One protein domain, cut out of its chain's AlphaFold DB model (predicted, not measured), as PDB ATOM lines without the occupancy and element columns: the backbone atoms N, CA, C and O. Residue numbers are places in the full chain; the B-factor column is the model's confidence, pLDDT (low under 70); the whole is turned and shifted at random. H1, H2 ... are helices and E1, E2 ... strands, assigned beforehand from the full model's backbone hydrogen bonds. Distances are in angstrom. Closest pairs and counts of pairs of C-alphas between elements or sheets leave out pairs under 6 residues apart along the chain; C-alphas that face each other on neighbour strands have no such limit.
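Overview. This is residues 4 to 129 of the 621 residues of an uncharacterized protein of Bifidobacterium pseudolongum (UniProt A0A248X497). A twisted sheet of five antiparallel strands has one helix on each face: H1 runs along the strands on one face, and H2 packs on the opposite face, making three layers, helices on both faces of a sheet. A long loop, residues 46 to 62, joins E2 to E3 and folds back on itself in a short antiparallel pairing of residues 50 to 51 with 57 to 58. The printed part has 126 residues, with two named helices and five named strands in the order H1 E1 E2 E3 E4 H2 E5; the sheet's order is E4 E3 E2 E1 E5. The class is mixed, helices and strands, with under half of the residues in named elements. The whole is compact, with a radius of gyration of the C-alphas of 14.2 A, yet elongated in outline, spanning 46 by 27 by 26 A.

Along the chain. H1, residues 4 to 18, begins at C-alpha 4 (135.209, 302.291, 185.506) and is 20.9 A long. E1, residues 32 to 36, is 14.2 A long, and E2, residues 39 to 45, is 20.5 A. E3, residues 63 to 71, is 25.5 A long. E4, residues 76 to 85, is 25.9 A long and bends by 53 degrees at residue 81. H2, residues 93 to 104, is 16.5 A long. E5, residues 112 to 115, is 10.8 A long and ends at C-alpha 115 (142.861, 301.367, 213.111).

Arrangement. E1 E2 E3 E4 form a meander, each strand the antiparallel neighbour of the one before. E1 and E2 are a hairpin, with N 34 and O 41 2.8 A apart, within hydrogen-bond range. E2 and E3 are a hairpin, with N 66 and O 42 at 2.8 A. E3 and E4 are a hairpin, with N 65 and O 83 at 2.8 A. E5, an edge strand like E4, is the antiparallel neighbour of E1, with N 33 and O 114 at 2.9 A. H1 is on the sheet at a height over the sheet of 10.2 A; it lies over E3 and E2 and runs along the strands, at 2 degrees to E2 on the local plane. The closest C-alphas of H1 and E2 are those of Leu 18 and Thr 42, 6.2 A apart. H2 is on the opposite face; its closest C-alphas with E4 are those of Val 97 and Ala 85, 6.1 A apart. H1 and H2 are apart. In both helices every O i to N i+4 pair is within hydrogen-bond range.

Size, cuts and confidence. The two C-alphas farthest apart are those of Asn 4 and Pro 89, at 47.1 A. The printed part has no cut. The links H1 to E1 and E2 to E3 are long, with 13 and 17 residues. The mean pLDDT of the printed part is 87.5, and residues 121 to 126 are under 70.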
ATOM      1  N   ASN A   4     134.816 301.306 184.504       85.44
ATOM      2  CA  ASN A   4     135.209 302.291 185.506       85.44
ATOM      3  C   ASN A   4     134.135 302.460 186.594       85.44
ATOM      4  O   ASN A   4     134.461 302.484 187.777       85.44
ATOM      5  N   ASP A   5     132.860 302.491 186.212       87.12
ATOM      6  CA  ASP A   5     131.717 302.539 187.125       87.12
ATOM      7  C   ASP A   5     131.689 301.301 188.033       87.12
ATOM      8  O   ASP A   5     131.481 301.404 189.242       87.12
ATOM      9  N   GLN A   6     131.948 300.115 187.466       86.88
ATOM     10  CA  GLN A   6     132.035 298.875 188.241       86.88
ATOM     11  C   GLN A   6     133.187 298.911 189.252       86.88
ATOM     12  O   GLN A   6     133.024 298.433 190.376       86.88
ATOM     13  N   ARG A   7     134.328 299.509 188.885       86.94
ATOM     14  CA  ARG A   7     135.454 299.717 189.807       86.94
ATOM     15  C   ARG A   7     135.104 300.688 190.932       86.94
ATOM     16  O   ARG A   7     135.356 300.354 192.083       86.94
ATOM     17  N   ILE A   8     134.483 301.833 190.629       88.88
ATOM     18  CA  ILE A   8     134.022 302.797 191.647       88.88
ATOM     19  C   ILE A   8     133.068 302.117 192.631       88.88
ATOM     20  O   ILE A   8     133.278 302.190 193.839       88.88
ATOM     21  N   ARG A   9     132.057 301.403 192.119       90.75
ATOM     22  CA  ARG A   9     131.093 300.662 192.945       90.75
ATOM     23  C   ARG A   9     131.784 299.643 193.847       90.75
ATOM     24  O   ARG A   9     131.496 299.596 195.038       90.75
ATOM     25  N   ARG A  10     132.696 298.841 193.292       90.12
ATOM     26  CA  ARG A  10     133.440 297.825 194.046       90.12
ATOM     27  C   ARG A  10     134.254 298.442 195.183       90.12
ATOM     28  O   ARG A  10     134.206 297.922 196.293       90.12
ATOM     29  N   GLU A  11     134.980 299.526 194.918       89.31
ATOM     30  CA  GLU A  11     135.777 300.204 195.945       89.31
ATOM     31  C   GLU A  11     134.895 300.879 197.001       89.31
ATOM     32  O   GLU A  11     135.203 300.809 198.186       89.31
ATOM     33  N   ALA A  12     133.750 301.453 196.620       90.56
ATOM     34  CA  ALA A  12     132.805 302.019 197.585       90.56
ATOM     35  C   ALA A  12     132.204 300.927 198.493       90.56
ATOM     36  O   ALA A  12     132.130 301.095 199.707       90.56
ATOM     37  N   MET A  13     131.867 299.759 197.935       91.81
ATOM     38  CA  MET A  13     131.450 298.586 198.717       91.81
ATOM     39  C   MET A  13     132.580 298.024 199.589       91.81
ATOM     40  O   MET A  13     132.327 297.440 200.638       91.81
ATOM     41  N   ARG A  14     133.839 298.171 199.157       89.88
ATOM     42  CA  ARG A  14     135.010 297.798 199.958       89.88
ATOM     43  C   ARG A  14     135.130 298.692 201.189       89.88
ATOM     44  O   ARG A  14     135.428 298.173 202.257       89.88
ATOM     45  N   LEU A  15     134.862 299.995 201.059       89.62
ATOM     46  CA  LEU A  15     134.808 300.915 202.201       89.62
ATOM     47  C   LEU A  15     133.710 300.525 203.193       89.62
ATOM     48  O   LEU A  15     134.010 300.429 204.378       89.62
ATOM     49  N   ASP A  16     132.496 300.224 202.715       90.75
ATOM     50  CA  ASP A  16     131.404 299.736 203.575       90.75
ATOM     51  C   ASP A  16     131.855 298.525 204.401       90.75
ATOM     52  O   ASP A  16     131.756 298.508 205.628       90.75
ATOM     53  N   ALA A  17     132.415 297.524 203.723       91.00
ATOM     54  CA  ALA A  17     132.825 296.286 204.359       91.00
ATOM     55  C   ALA A  17     134.020 296.474 205.318       91.00
ATOM     56  O   ALA A  17     134.106 295.786 206.329       91.00
ATOM     57  N   LEU A  18     134.919 297.428 205.047       90.06
ATOM     58  CA  LEU A  18     136.018 297.800 205.948       90.06
ATOM     59  C   LEU A  18     135.554 298.536 207.211       90.06
ATOM     60  O   LEU A  18     136.294 298.539 208.194       90.06
ATOM     61  N   GLU A  19     134.380 299.167 207.184       88.62
ATOM     62  CA  GLU A  19     133.716 299.745 208.365       88.62
ATOM     63  C   GLU A  19     132.797 298.725 209.070       88.62
ATOM     64  O   GLU A  19     132.207 299.020 210.108       88.62
ATOM     65  N   GLY A  20     132.707 297.496 208.544       89.00
ATOM     66  CA  GLY A  20     131.893 296.413 209.099       89.00
ATOM     67  C   GLY A  20     130.433 296.427 208.646       89.00
ATOM     68  O   GLY A  20     129.649 295.604 209.114       89.00
ATOM     69  N   HIS A  21     130.043 297.313 207.727       88.38
ATOM     70  CA  HIS A  21     128.676 297.336 207.218       88.38
ATOM     71  C   HIS A  21     128.351 296.058 206.436       88.38
ATOM     72  O   HIS A  21     129.119 295.607 205.584       88.38
ATOM     73  N   GLY A  22     127.178 295.484 206.716       79.56
ATOM     74  CA  GLY A  22     126.738 294.208 206.141       79.56
ATOM     75  C   GLY A  22     127.264 292.968 206.872       79.56
ATOM     76  O   GLY A  22     126.870 291.856 206.522       79.56
ATOM     77  N   ASP A  23     128.097 293.149 207.899       88.06
ATOM     78  CA  ASP A  23     128.536 292.096 208.805       88.06
ATOM     79  C   ASP A  23     127.840 292.274 210.170       88.06
ATOM     80  O   ASP A  23     128.142 293.221 210.901       88.06
ATOM     81  N   PRO A  24     126.883 291.400 210.525       84.25
ATOM     82  CA  PRO A  24     126.037 291.580 211.706       84.25
ATOM     83  C   PRO A  24     126.810 291.554 213.031       84.25
ATOM     84  O   PRO A  24     126.322 292.102 214.021       84.25
ATOM     85  N   ASP A  25     128.003 290.958 213.060       87.50
ATOM     86  CA  ASP A  25     128.834 290.895 214.263       87.50
ATOM     87  C   ASP A  25     129.798 292.094 214.366       87.50
ATOM     88  O   ASP A  25     130.281 292.409 215.458       87.50
ATOM     89  N   MET A  26     130.051 292.794 213.252       88.62
ATOM     90  CA  MET A  26     131.041 293.876 213.150       88.62
ATOM     91  C   MET A  26     130.441 295.272 212.943       88.62
ATOM     92  O   MET A  26     131.144 296.259 213.180       88.62
ATOM     93  N   ASP A  27     129.174 295.387 212.537       84.00
ATOM     94  CA  ASP A  27     128.534 296.667 212.208       84.00
ATOM     95  C   ASP A  27     128.609 297.667 213.380       84.00
ATOM     96  O   ASP A  27     128.131 297.416 214.493       84.00
ATOM     97  N   GLY A  28     129.282 298.798 213.142       83.00
ATOM     98  CA  GLY A  28     129.534 299.841 214.142       83.00
ATOM     99  C   GLY A  28     130.521 299.473 215.263       83.00
ATOM    100  O   GLY A  28     130.628 300.219 216.239       83.00
ATOM    101  N   ARG A  29     131.231 298.339 215.166       89.50
ATOM    102  CA  ARG A  29     132.152 297.828 216.208       89.50
ATOM    103  C   ARG A  29     133.603 297.713 215.760       89.50
ATOM    104  O   ARG A  29     134.470 297.468 216.602       89.50
ATOM    105  N   VAL A  30     133.869 297.863 214.464       93.12
ATOM    106  CA  VAL A  30     135.211 297.709 213.900       93.12
ATOM    107  C   VAL A  30     136.186 298.649 214.604       93.12
ATOM    108  O   VAL A  30     136.009 299.863 214.635       93.12
ATOM    109  N   ALA A  31     137.234 298.066 215.176       91.62
ATOM    110  CA  ALA A  31     138.345 298.772 215.803       91.62
ATOM    111  C   ALA A  31     139.604 298.728 214.926       91.62
ATOM    112  O   ALA A  31     140.437 299.635 214.979       91.62
ATOM    113  N   TRP A  32     139.730 297.689 214.098       91.12
ATOM    114  CA  TRP A  32     140.879 297.437 213.236       91.12
ATOM    115  C   TRP A  32     140.440 296.937 211.875       91.12
ATOM    116  O   TRP A  32     139.468 296.193 211.757       91.12
ATOM    117  N   ARG A  33     141.209 297.298 210.851       92.19
ATOM    118  CA  ARG A  33     140.963 296.862 209.484       92.19
ATOM    119  C   ARG A  33     142.252 296.602 208.728       92.19
ATOM    120  O   ARG A  33     143.256 297.285 208.931       92.19
ATOM    121  N   ALA A  34     142.207 295.634 207.828       91.31
ATOM    122  CA  ALA A  34     143.303 295.302 206.938       91.31
ATOM    123  C   ALA A  34     142.785 294.892 205.558       91.31
ATOM    124  O   ALA A  34     141.634 294.482 205.408       91.31
ATOM    125  N   SER A  35     143.629 294.998 204.538       89.12
ATOM    126  CA  SER A  35     143.277 294.598 203.178       89.12
ATOM    127  C   SER A  35     144.465 294.050 202.404       89.12
ATOM    128  O   SER A  35     145.586 294.541 202.541       89.12
ATOM    129  N   ASP A  36     144.179 293.080 201.542       88.00
ATOM    130  CA  ASP A  36     145.105 292.502 200.575       88.00
ATOM    131  C   ASP A  36     144.323 291.979 199.359       88.00
ATOM    132  O   ASP A  36     143.668 290.931 199.405       88.00
ATOM    133  N   GLY A  37     144.343 292.759 198.275       84.50
ATOM    134  CA  GLY A  37     143.629 292.466 197.033       84.50
ATOM    135  C   GLY A  37     142.129 292.234 197.240       84.50
ATOM    136  O   GLY A  37     141.390 293.127 197.654       84.50
ATOM    137  N   ASP A  38     141.682 291.015 196.942       88.88
ATOM    138  CA  ASP A  38     140.281 290.587 197.045       88.88
ATOM    139  C   ASP A  38     139.889 290.153 198.466       88.88
ATOM    140  O   ASP A  38     138.789 289.635 198.661       88.88
ATOM    141  N   ASN A  39     140.768 290.343 199.453       90.81
ATOM    142  CA  ASN A  39     140.516 290.032 200.854       90.81
ATOM    143  C   ASN A  39     140.580 291.290 201.714       90.81
ATOM    144  O   ASN A  39     141.462 292.137 201.563       90.81
ATOM    145  N   ILE A  40     139.657 291.366 202.663       92.31
ATOM    146  CA  ILE A  40     139.670 292.349 203.736       92.31
ATOM    147  C   ILE A  40     139.498 291.634 205.068       92.31
ATOM    148  O   ILE A  40     138.879 290.568 205.144       92.31
ATOM    149  N   TRP A  41     140.037 292.247 206.109       93.44
ATOM    150  CA  TRP A  41     139.849 291.817 207.480       93.44
ATOM    151  C   TRP A  41     139.312 292.980 208.293       93.44
ATOM    152  O   TRP A  41     139.848 294.086 208.216       93.44
ATOM    153  N   THR A  42     138.286 292.715 209.082       95.38
ATOM    154  CA  THR A  42     137.769 293.615 210.110       95.38
ATOM    155  C   THR A  42     137.965 292.950 211.457       95.38
ATOM    156  O   THR A  42     137.890 291.727 211.568       95.38
ATOM    157  N   ALA A  43     138.266 293.732 212.487       95.25
ATOM    158  CA  ALA A  43     138.356 293.195 213.830       95.25
ATOM    159  C   ALA A  43     137.762 294.139 214.867       95.25
ATOM    160  O   ALA A  43     137.916 295.362 214.780       95.25
ATOM    161  N   ALA A  44     137.115 293.551 215.866       95.12
ATOM    162  CA  ALA A  44     136.444 294.246 216.950       95.12
ATOM    163  C   ALA A  44     136.790 293.606 218.293       95.12
ATOM    164  O   ALA A  44     137.055 292.408 218.391       95.12
ATOM    165  N   ILE A  45     136.783 294.426 219.340       93.75
ATOM    166  CA  ILE A  45     136.994 293.960 220.710       93.75
ATOM    167  C   ILE A  45     135.644 293.538 221.275       93.75
ATOM    168  O   ILE A  45     134.720 294.353 221.351       93.75
ATOM    169  N   MET A  46     135.538 292.285 221.704       92.69
ATOM    170  CA  MET A  46     134.274 291.725 222.158       92.69
ATOM    171  C   MET A  46     134.009 292.113 223.616       92.69
ATOM    172  O   MET A  46     134.831 291.839 224.490       92.69
ATOM    173  N   PRO A  47     132.877 292.770 223.928       91.19
ATOM    174  CA  PRO A  47     132.603 293.246 225.285       91.19
ATOM    175  C   PRO A  47     132.148 292.127 226.235       91.19
ATOM    176  O   PRO A  47     132.169 292.306 227.450       91.19
ATOM    177  N   ALA A  48     131.707 290.996 225.689       92.00
ATOM    178  CA  ALA A  48     131.188 289.848 226.418       92.00
ATOM    179  C   ALA A  48     131.513 288.564 225.647       92.00
ATOM    180  O   ALA A  48     131.743 288.625 224.441       92.00
ATOM    181  N   ALA A  49     131.493 287.424 226.338       92.06
ATOM    182  CA  ALA A  49     131.634 286.120 225.701       92.06
ATOM    183  C   ALA A  49     130.412 285.795 224.827       92.06
ATOM    184  O   ALA A  49     129.288 286.198 225.145       92.06
ATOM    185  N   GLY A  50     130.622 285.058 223.740       92.75
ATOM    186  CA  GLY A  50     129.562 284.736 222.793       92.75
ATOM    187  C   GLY A  50     130.028 283.897 221.612       92.75
ATOM    188  O   GLY A  50     131.086 283.272 221.650       92.75
ATOM    189  N   TYR A  51     129.186 283.886 220.582       93.12
ATOM    190  CA  TYR A  51     129.441 283.236 219.303       93.12
ATOM    191  C   TYR A  51     129.098 284.200 218.176       93.12
ATOM    192  O   TYR A  51     128.106 284.922 218.277       93.12
ATOM    193  N   ASP A  52     129.896 284.181 217.115       91.00
ATOM    194  CA  ASP A  52     129.605 284.930 215.894       91.00
ATOM    195  C   ASP A  52     128.628 284.167 214.977       91.00
ATOM    196  O   ASP A  52     128.195 283.040 215.264       91.00
ATOM    197  N   HIS A  53     128.301 284.754 213.827       86.00
ATOM    198  CA  HIS A  53     127.410 284.157 212.829       86.00
ATOM    199  C   HIS A  53     127.964 282.893 212.155       86.00
ATOM    200  O   HIS A  53     127.202 282.142 211.542       86.00
ATOM    201  N   LEU A  54     129.264 282.618 212.273       88.31
ATOM    202  CA  LEU A  54     129.901 281.379 211.825       88.31
ATOM    203  C   LEU A  54     130.152 280.396 212.981       88.31
ATOM    204  O   LEU A  54     130.832 279.386 212.792       88.31
ATOM    205  N   SER A  55     129.538 280.638 214.146       90.94
ATOM    206  CA  SER A  55     129.654 279.819 215.358       90.94
ATOM    207  C   SER A  55     131.065 279.765 215.960       90.94
ATOM    208  O   SER A  55     131.397 278.813 216.669       90.94
ATOM    209  N   MET A  56     131.901 280.774 215.713       90.25
ATOM    210  CA  MET A  56     133.173 280.952 216.404       90.25
ATOM    211  C   MET A  56     132.936 281.502 217.799       90.25
ATOM    212  O   MET A  56     132.337 282.562 217.965       90.25
ATOM    213  N   ALA A  57     133.430 280.776 218.796       89.06
ATOM    214  CA  ALA A  57     133.395 281.220 220.177       89.06
ATOM    215  C   ALA A  57     134.451 282.305 220.432       89.06
ATOM    216  O   ALA A  57     135.566 282.255 219.901       89.06
ATOM    217  N   TYR A  58     134.107 283.250 221.295       92.50
ATOM    218  CA  TYR A  58     135.020 284.259 221.822       92.50
ATOM    219  C   TYR A  58     134.657 284.591 223.269       92.50
ATOM    220  O   TYR A  58     133.488 284.503 223.658       92.50
ATOM    221  N   ASP A  59     135.647 285.008 224.053       91.94
ATOM    222  CA  ASP A  59     135.459 285.487 225.417       91.94
ATOM    223  C   ASP A  59     135.396 287.022 225.487       91.94
ATOM    224  O   ASP A  59     135.672 287.756 224.534       91.94
ATOM    225  N   ALA A  60     134.995 287.539 226.650       91.69
ATOM    226  CA  ALA A  60     135.005 288.973 226.904       91.69
ATOM    227  C   ALA A  60     136.446 289.513 226.891       91.69
ATOM    228  O   ALA A  60     137.294 289.070 227.661       91.69
ATOM    229  N   GLY A  61     136.702 290.525 226.064       90.62
ATOM    230  CA  GLY A  61     138.007 291.164 225.902       90.62
ATOM    231  C   GLY A  61     138.828 290.638 224.725       90.62
ATOM    232  O   GLY A  61     139.774 291.334 224.327       90.62
ATOM    233  N   ASP A  62     138.441 289.496 224.148       92.94
ATOM    234  CA  ASP A  62     139.043 288.951 222.932       92.94
ATOM    235  C   ASP A  62     138.815 289.874 221.738       92.94
ATOM    236  O   ASP A  62     137.898 290.701 221.707       92.94
ATOM    237  N   THR A  63     139.673 289.726 220.734       94.88
ATOM    238  CA  THR A  63     139.505 290.402 219.453       94.88
ATOM    239  C   THR A  63     138.975 289.407 218.430       94.88
ATOM    240  O   THR A  63     139.686 288.491 218.018       94.88
ATOM    241  N   LEU A  64     137.722 289.593 218.021       95.56
ATOM    242  CA  LEU A  64     137.113 288.841 216.929       95.56
ATOM    243  C   LEU A  64     137.586 289.446 215.607       95.56
ATOM    244  O   LEU A  64     137.573 290.666 215.453       95.56
ATOM    245  N   ILE A  65     138.019 288.608 214.672       95.44
ATOM    246  CA  ILE A  65     138.557 289.005 213.371       95.44
ATOM    247  C   ILE A  65     137.765 288.287 212.289       95.44
ATOM    248  O   ILE A  65     137.795 287.063 212.190       95.44
ATOM    249  N   HIS A  66     137.110 289.042 211.424       95.44
ATOM    250  CA  HIS A  66     136.366 288.525 210.287       95.44
ATOM    251  C   HIS A  66     137.155 288.741 209.005       95.44
ATOM    252  O   HIS A  66     137.668 289.827 208.752       95.44
ATOM    253  N   ARG A  67     137.252 287.701 208.174       93.50
ATOM    254  CA  ARG A  67     137.798 287.788 206.819       93.50
ATOM    255  C   ARG A  67     136.659 287.774 205.817       93.50
ATOM    256  O   ARG A  67     135.950 286.768 205.688       93.50
ATOM    257  N   LEU A  68     136.579 288.838 205.028       93.69
ATOM    258  CA  LEU A  68     135.666 288.932 203.903       93.69
ATOM    259  C   LEU A  68     136.438 288.849 202.584       93.69
ATOM    260  O   LEU A  68     137.558 289.346 202.458       93.69
ATOM    261  N   THR A  69     135.823 288.220 201.586       92.25
ATOM    262  CA  THR A  69     136.392 288.082 200.239       92.25
ATOM    263  C   THR A  69     135.403 288.584 199.196       92.25
ATOM    264  O   THR A  69     134.202 288.317 199.291       92.25
ATOM    265  N   TRP A  70     135.908 289.295 198.186       91.44
ATOM    266  CA  TRP A  70     135.101 289.767 197.065       91.44
ATOM    267  C   TRP A  70     134.535 288.596 196.255       91.44
ATOM    268  O   TRP A  70     135.255 287.668 195.885       91.44
ATOM    269  N   HIS A  71     133.241 288.651 195.940       90.69
ATOM    270  CA  HIS A  71     132.569 287.660 195.107       90.69
ATOM    271  C   HIS A  71     132.076 288.273 193.788       90.69
ATOM    272  O   HIS A  71     130.991 288.863 193.754       90.69
ATOM    273  N   PRO A  72     132.806 288.086 192.672       85.19
ATOM    274  CA  PRO A  72     132.530 288.777 191.412       85.19
ATOM    275  C   PRO A  72     131.117 288.556 190.860       85.19
ATOM    276  O   PRO A  72     130.502 289.495 190.370       85.19
ATOM    277  N   GLN A  73     130.574 287.340 190.974       84.75
ATOM    278  CA  GLN A  73     129.256 287.002 190.411       84.75
ATOM    279  C   GLN A  73     128.090 287.673 191.146       84.75
ATOM    280  O   GLN A  73     127.031 287.874 190.562       84.75
ATOM    281  N   HIS A  74     128.276 287.995 192.428       82.69
ATOM    282  CA  HIS A  74     127.241 288.611 193.262       82.69
ATOM    283  C   HIS A  74     127.547 290.082 193.567       82.69
ATOM    284  O   HIS A  74     126.744 290.738 194.216       82.69
ATOM    285  N   ALA A  75     128.697 290.585 193.099       85.75
ATOM    286  CA  ALA A  75     129.186 291.935 193.345       85.75
ATOM    287  C   ALA A  75     129.097 292.351 194.827       85.75
ATOM    288  O   ALA A  75     128.577 293.418 195.144       85.75
ATOM    289  N   GLN A  76     129.581 291.490 195.728       89.19
ATOM    290  CA  GLN A  76     129.519 291.705 197.176       89.19
ATOM    291  C   GLN A  76     130.744 291.129 197.894       89.19
ATOM    292  O   GLN A  76     131.357 290.165 197.424       89.19
ATOM    293  N   TRP A  77     131.068 291.698 199.052       89.75
ATOM    294  CA  TRP A  77     132.025 291.139 200.006       89.75
ATOM    295  C   TRP A  77     131.297 290.143 200.904       89.75
ATOM    296  O   TRP A  77     130.271 290.475 201.484       89.75
ATOM    297  N   MET A  78     131.795 288.912 200.995       90.31
ATOM    298  CA  MET A  78     131.179 287.880 201.833       90.31
ATOM    299  C   MET A  78     132.120 287.450 202.937       90.31
ATOM    300  O   MET A  78     133.287 287.171 202.663       90.31
ATOM    301  N   LEU A  79     131.584 287.316 204.149       91.44
ATOM    302  CA  LEU A  79     132.262 286.665 205.260       91.44
ATOM    303  C   LEU A  79     132.620 285.225 204.865       91.44
ATOM    304  O   LEU A  79     131.762 284.441 204.456       91.44
ATOM    305  N   ARG A  80     133.911 284.889 204.923       90.94
ATOM    306  CA  ARG A  80     134.419 283.551 204.571       90.94
ATOM    307  C   ARG A  80     134.992 282.816 205.758       90.94
ATOM    308  O   ARG A  80     134.932 281.589 205.791       90.94
ATOM    309  N   ARG A  81     135.627 283.555 206.659       90.75
ATOM    310  CA  ARG A  81     136.308 283.010 207.824       90.75
ATOM    311  C   ARG A  81     136.233 283.997 208.967       90.75
ATOM    312  O   ARG A  81     136.102 285.198 208.758       90.75
ATOM    313  N   THR A  82     136.385 283.442 210.148       93.94
ATOM    314  CA  THR A  82     136.413 284.145 211.414       93.94
ATOM    315  C   THR A  82     137.554 283.572 212.241       93.94
ATOM    316  O   THR A  82     137.880 282.385 212.121       93.94
ATOM    317  N   TYR A  83     138.199 284.426 213.020       92.62
ATOM    318  CA  TYR A  83     139.330 284.097 213.867       92.62
ATOM    319  C   TYR A  83     139.179 284.833 215.196       92.62
ATOM    320  O   TYR A  83     138.778 285.994 215.219       92.62
ATOM    321  N   THR A  84     139.578 284.195 216.292       93.12
ATOM    322  CA  THR A  84     139.610 284.832 217.614       93.12
ATOM    323  C   THR A  84     141.059 285.021 218.046       93.12
ATOM    324  O   THR A  84     141.808 284.051 218.190       93.12
ATOM    325  N   ALA A  85     141.461 286.274 218.247       91.94
ATOM    326  CA  ALA A  85     142.733 286.628 218.859       91.94
ATOM    327  C   ALA A  85     142.520 286.867 220.357       91.94
ATOM    328  O   ALA A  85     141.791 287.778 220.759       91.94
ATOM    329  N   HIS A  86     143.170 286.045 221.177       90.62
ATOM    330  CA  HIS A  86     143.067 286.130 222.628       90.62
ATOM    331  C   HIS A  86     144.009 287.216 223.134       90.62
ATOM    332  O   HIS A  86     145.204 287.195 222.823       90.62
ATOM    333  N   HIS A  87     143.484 288.155 223.916       89.00
ATOM    334  CA  HIS A  87     144.288 289.274 224.394       89.00
ATOM    335  C   HIS A  87     145.190 288.859 225.561       89.00
ATOM    336  O   HIS A  87     144.707 288.368 226.586       89.00
ATOM    337  N   GLN A  88     146.496 289.104 225.449       86.88
ATOM    338  CA  GLN A  88     147.425 288.886 226.554       86.88
ATOM    339  C   GLN A  88     147.592 290.169 227.384       86.88
ATOM    340  O   GLN A  88     147.785 291.248 226.820       86.88
ATOM    341  N   PRO A  89     147.569 290.097 228.730       84.44
ATOM    342  CA  PRO A  89     147.805 291.267 229.573       84.44
ATOM    343  C   PRO A  89     149.139 291.957 229.242       84.44
ATOM    344  O   PRO A  89     150.207 291.367 229.395       84.44
ATOM    345  N   GLY A  90     149.076 293.218 228.800       83.69
ATOM    346  CA  GLY A  90     150.251 294.003 228.388       83.69
ATOM    347  C   GLY A  90     150.711 293.781 226.940       83.69
ATOM    348  O   GLY A  90     151.704 294.383 226.533       83.69
ATOM    349  N   GLY A  91     150.006 292.950 226.170       83.81
ATOM    350  CA  GLY A  91     150.235 292.733 224.743       83.81
ATOM    351  C   GLY A  91     149.747 293.894 223.869       83.81
ATOM    352  O   GLY A  91     148.832 294.639 224.230       83.81
ATOM    353  N   ASP A  92     150.368 294.051 222.698       89.25
ATOM    354  CA  ASP A  92     149.905 294.980 221.665       89.25
ATOM    355  C   ASP A  92     148.836 294.298 220.806       89.25
ATOM    356  O   ASP A  92     149.141 293.415 220.004       89.25
ATOM    357  N   ARG A  93     147.587 294.750 220.943       87.88
ATOM    358  CA  ARG A  93     146.433 294.205 220.209       87.88
ATOM    359  C   ARG A  93     146.608 294.249 218.698       87.88
ATOM    360  O   ARG A  93     146.158 293.344 218.005       87.88
ATOM    361  N   THR A  94     147.285 295.271 218.182       88.56
ATOM    362  CA  THR A  94     147.602 295.377 216.750       88.56
ATOM    363  C   THR A  94     148.393 294.166 216.297       88.56
ATOM    364  O   THR A  94     148.095 293.537 215.285       88.56
ATOM    365  N   ARG A  95     149.422 293.844 217.079       89.75
ATOM    366  CA  ARG A  95     150.342 292.760 216.797       89.75
ATOM    367  C   ARG A  95     149.663 291.412 216.977       89.75
ATOM    368  O   ARG A  95     149.819 290.564 216.114       89.75
ATOM    369  N   GLU A  96     148.852 291.251 218.020       92.19
ATOM    370  CA  GLU A  96     148.040 290.046 218.243       92.19
ATOM    371  C   GLU A  96     147.113 289.758 217.047       92.19
ATOM    372  O   GLU A  96     147.046 288.623 216.571       92.19
ATOM    373  N   VAL A  97     146.441 290.786 216.513       91.69
ATOM    374  CA  VAL A  97     145.599 290.667 215.309       91.69
ATOM    375  C   VAL A  97     146.423 290.275 214.086       91.69
ATOM    376  O   VAL A  97     146.053 289.338 213.379       91.69
ATOM    377  N   LEU A  98     147.543 290.956 213.831       90.75
ATOM    378  CA  LEU A  98     148.393 290.674 212.671       90.75
ATOM    379  C   LEU A  98     149.028 289.282 212.739       90.75
ATOM    380  O   LEU A  98     149.025 288.573 211.736       90.75
ATOM    381  N   ASP A  99     149.510 288.867 213.910       91.44
ATOM    382  CA  ASP A  99     150.084 287.539 214.134       91.44
ATOM    383  C   ASP A  99     149.012 286.448 213.973       91.44
ATOM    384  O   ASP A  99     149.277 285.390 213.392       91.44
ATOM    385  N   THR A 100     147.776 286.719 214.409       92.88
ATOM    386  CA  THR A 100     146.632 285.824 214.189       92.88
ATOM    387  C   THR A 100     146.343 285.695 212.696       92.88
ATOM    388  O   THR A 100     146.339 284.581 212.176       92.88
ATOM    389  N   ILE A 101     146.186 286.811 211.973       91.62
ATOM    390  CA  ILE A 101     145.962 286.793 210.518       91.62
ATOM    391  C   ILE A 101     147.088 286.034 209.812       91.62
ATOM    392  O   ILE A 101     146.809 285.126 209.032       91.62
ATOM    393  N   ALA A 102     148.349 286.341 210.122       90.75
ATOM    394  CA  ALA A 102     149.499 285.684 209.514       90.75
ATOM    395  C   ALA A 102     149.499 284.175 209.783       90.75
ATOM    396  O   ALA A 102     149.749 283.394 208.872       90.75
ATOM    397  N   THR A 103     149.164 283.736 210.997       91.12
ATOM    398  CA  THR A 103     149.073 282.306 211.331       91.12
ATOM    399  C   THR A 103     148.031 281.594 210.463       91.12
ATOM    400  O   THR A 103     148.304 280.530 209.905       91.12
ATOM    401  N   TRP A 104     146.850 282.195 210.299       87.06
ATOM    402  CA  TRP A 104     145.738 281.597 209.553       87.06
ATOM    403  C   TRP A 104     145.862 281.726 208.027       87.06
ATOM    404  O   TRP A 104     145.323 280.892 207.294       87.06
ATOM    405  N   GLU A 105     146.612 282.715 207.540       88.19
ATOM    406  CA  GLU A 105     146.946 282.924 206.124       88.19
ATOM    407  C   GLU A 105     148.353 282.392 205.764       88.19
ATOM    408  O   GLU A 105     148.987 282.844 204.809       88.19
ATOM    409  N   GLN A 106     148.845 281.399 206.519       86.25
ATOM    410  CA  GLN A 106     150.067 280.629 206.225       86.25
ATOM    411  C   GLN A 106     151.347 281.481 206.114       86.25
ATOM    412  O   GLN A 106     152.210 281.243 205.273       86.25
ATOM    413  N   GLY A 107     151.479 282.476 206.987       79.38
ATOM    414  CA  GLY A 107     152.614 283.394 207.078       79.38
ATOM    415  C   GLY A 107     152.466 284.667 206.244       79.38
ATOM    416  O   GLY A 107     153.377 285.494 206.244       79.38
ATOM    417  N   THR A 108     151.342 284.852 205.547       77.81
ATOM    418  CA  THR A 108     151.101 286.044 204.726       77.81
ATOM    419  C   THR A 108     150.521 287.167 205.582       77.81
ATOM    420  O   THR A 108     149.412 287.053 206.099       77.81
ATOM    421  N   ALA A 109     151.271 288.259 205.738       79.56
ATOM    422  CA  ALA A 109     150.768 289.472 206.376       79.56
ATOM    423  C   ALA A 109     149.936 290.299 205.377       79.56
ATOM    424  O   ALA A 109     150.274 290.326 204.191       79.56
ATOM    425  N   PRO A 110     148.882 291.000 205.831       86.06
ATOM    426  CA  PRO A 110     148.088 291.845 204.951       86.06
ATOM    427  C   PRO A 110     148.925 293.000 204.383       86.06
ATOM    428  O   PRO A 110     149.768 293.575 205.072       86.06
ATOM    429  N   ALA A 111     148.654 293.369 203.129       84.19
ATOM    430  CA  ALA A 111     149.392 294.415 202.419       84.19
ATOM    431  C   ALA A 111     149.215 295.815 203.037       84.19
ATOM    432  O   ALA A 111     150.128 296.641 202.975       84.19
ATOM    433  N   ALA A 112     148.050 296.083 203.630       87.12
ATOM    434  CA  ALA A 112     147.754 297.316 204.350       87.12
ATOM    435  C   ALA A 112     146.913 297.022 205.597       87.12
ATOM    436  O   ALA A 112     146.017 296.181 205.554       87.12
ATOM    437  N   TYR A 113     147.165 297.747 206.686       89.31
ATOM    438  CA  TYR A 113     146.357 297.704 207.905       89.31
ATOM    439  C   TYR A 113     146.326 299.075 208.587       89.31
ATOM    440  O   TYR A 113     147.261 299.866 208.453       89.31
ATOM    441  N   ALA A 114     145.237 299.366 209.294       89.19
ATOM    442  CA  ALA A 114     145.056 300.592 210.061       89.19
ATOM    443  C   ALA A 114     143.989 300.401 211.159       89.19
ATOM    444  O   ALA A 114     143.105 299.550 211.015       89.19
ATOM    445  N   PRO A 115     144.016 301.209 212.233       87.50
ATOM    446  CA  PRO A 115     142.861 301.367 213.111       87.50
ATOM    447  C   PRO A 115     141.630 301.872 212.340       87.50
ATOM    448  O   PRO A 115     141.751 302.521 211.293       87.50
ATOM    449  N   ALA A 116     140.439 301.616 212.878       83.94
ATOM    450  CA  ALA A 116     139.198 302.163 212.338       83.94
ATOM    451  C   ALA A 116     139.246 303.702 212.258       83.94
ATOM    452  O   ALA A 116     139.879 304.371 213.080       83.94
ATOM    453  N   GLY A 117     138.631 304.271 211.219       75.38
ATOM    454  CA  GLY A 117     138.656 305.713 210.946       75.38
ATOM    455  C   GLY A 117     139.973 306.271 210.383       75.38
ATOM    456  O   GLY A 117     139.985 307.406 209.912       75.38
ATOM    457  N   GLN A 118     141.073 305.507 210.358       82.06
ATOM    458  CA  GLN A 118     142.331 305.936 209.728       82.06
ATOM    459  C   GLN A 118     142.481 305.374 208.307       82.06
ATOM    460  O   GLN A 118     142.128 304.214 208.075       82.06
ATOM    461  N   PRO A 119     142.992 306.152 207.337       75.62
ATOM    462  CA  PRO A 119     143.159 305.679 205.967       75.62
ATOM    463  C   PRO A 119     144.181 304.537 205.888       75.62
ATOM    464  O   PRO A 119     145.245 304.596 206.504       75.62
ATOM    465  N   LEU A 120     143.868 303.507 205.097       81.62
ATOM    466  CA  LEU A 120     144.763 302.376 204.853       81.62
ATOM    467  C   LEU A 120     145.969 302.820 203.999       81.62
ATOM    468  O   LEU A 120     145.785 303.289 202.869       81.62
ATOM    469  N   PRO A 121     147.210 302.673 204.497       68.56
ATOM    470  CA  PRO A 121     148.405 303.037 203.748       68.56
ATOM    471  C   PRO A 121     148.617 302.023 202.611       68.56
ATOM    472  O   PRO A 121     148.873 300.859 202.881       68.56
ATOM    473  N   ASN A 122     148.537 302.463 201.349       59.12
ATOM    474  CA  ASN A 122     148.705 301.677 200.103       59.12
ATOM    475  C   ASN A 122     147.470 301.029 199.457       59.12
ATOM    476  O   ASN A 122     147.626 300.129 198.632       59.12
ATOM    477  N   ASP A 123     146.266 301.552 199.672       55.75
ATOM    478  CA  ASP A 123     145.117 301.185 198.830       55.75
ATOM    479  C   ASP A 123     145.192 301.806 197.413       55.75
ATOM    480  O   ASP A 123     144.452 302.719 197.044       55.75
ATOM    481  N   ARG A 124     146.168 301.381 196.606       54.12
ATOM    482  CA  ARG A 124     146.373 301.867 195.231       54.12
ATOM    483  C   ARG A 124     145.525 301.086 194.220       54.12
ATOM    484  O   ARG A 124     146.027 300.685 193.174       54.12
ATOM    485  N   THR A 125     144.230 300.920 194.484       57.41
ATOM    486  CA  THR A 125     143.247 300.410 193.502       57.41
ATOM    487  C   THR A 125     142.954 301.427 192.383       57.41
ATOM    488  O   THR A 125     142.320 301.103 191.375       57.41
ATOM    489  N   GLY A 126     143.484 302.653 192.506       63.50
ATOM    490  CA  GLY A 126     143.456 303.715 191.493       63.50
ATOM    491  C   GLY A 126     142.169 304.544 191.483       63.50
ATOM    492  O   GLY A 126     142.105 305.543 190.772       63.50
ATOM    493  N   VAL A 127     141.174 304.156 192.280       74.75
ATOM    494  CA  VAL A 127     139.917 304.874 192.502       74.75
ATOM    495  C   VAL A 127     139.743 305.011 194.007       74.75
ATOM    496  O   VAL A 127     139.841 304.018 194.716       74.75
ATOM    497  N   GLN A 128     139.510 306.226 194.496       81.44
ATOM    498  CA  GLN A 128     139.305 306.485 195.922       81.44
ATOM    499  C   GLN A 128     137.931 307.119 196.127       81.44
ATOM    500  O   GLN A 128     137.793 308.333 195.959       81.44
ATOM    501  N   PRO A 129     136.906 306.310 196.440       85.06
ATOM    502  CA  PRO A 129     135.615 306.837 196.837       85.06
ATOM    503  C   PRO A 129     135.746 307.615 198.154       85.06
ATOM    504  O   PRO A 129     136.533 307.264 199.030       85.06
TER     505      PRO A 129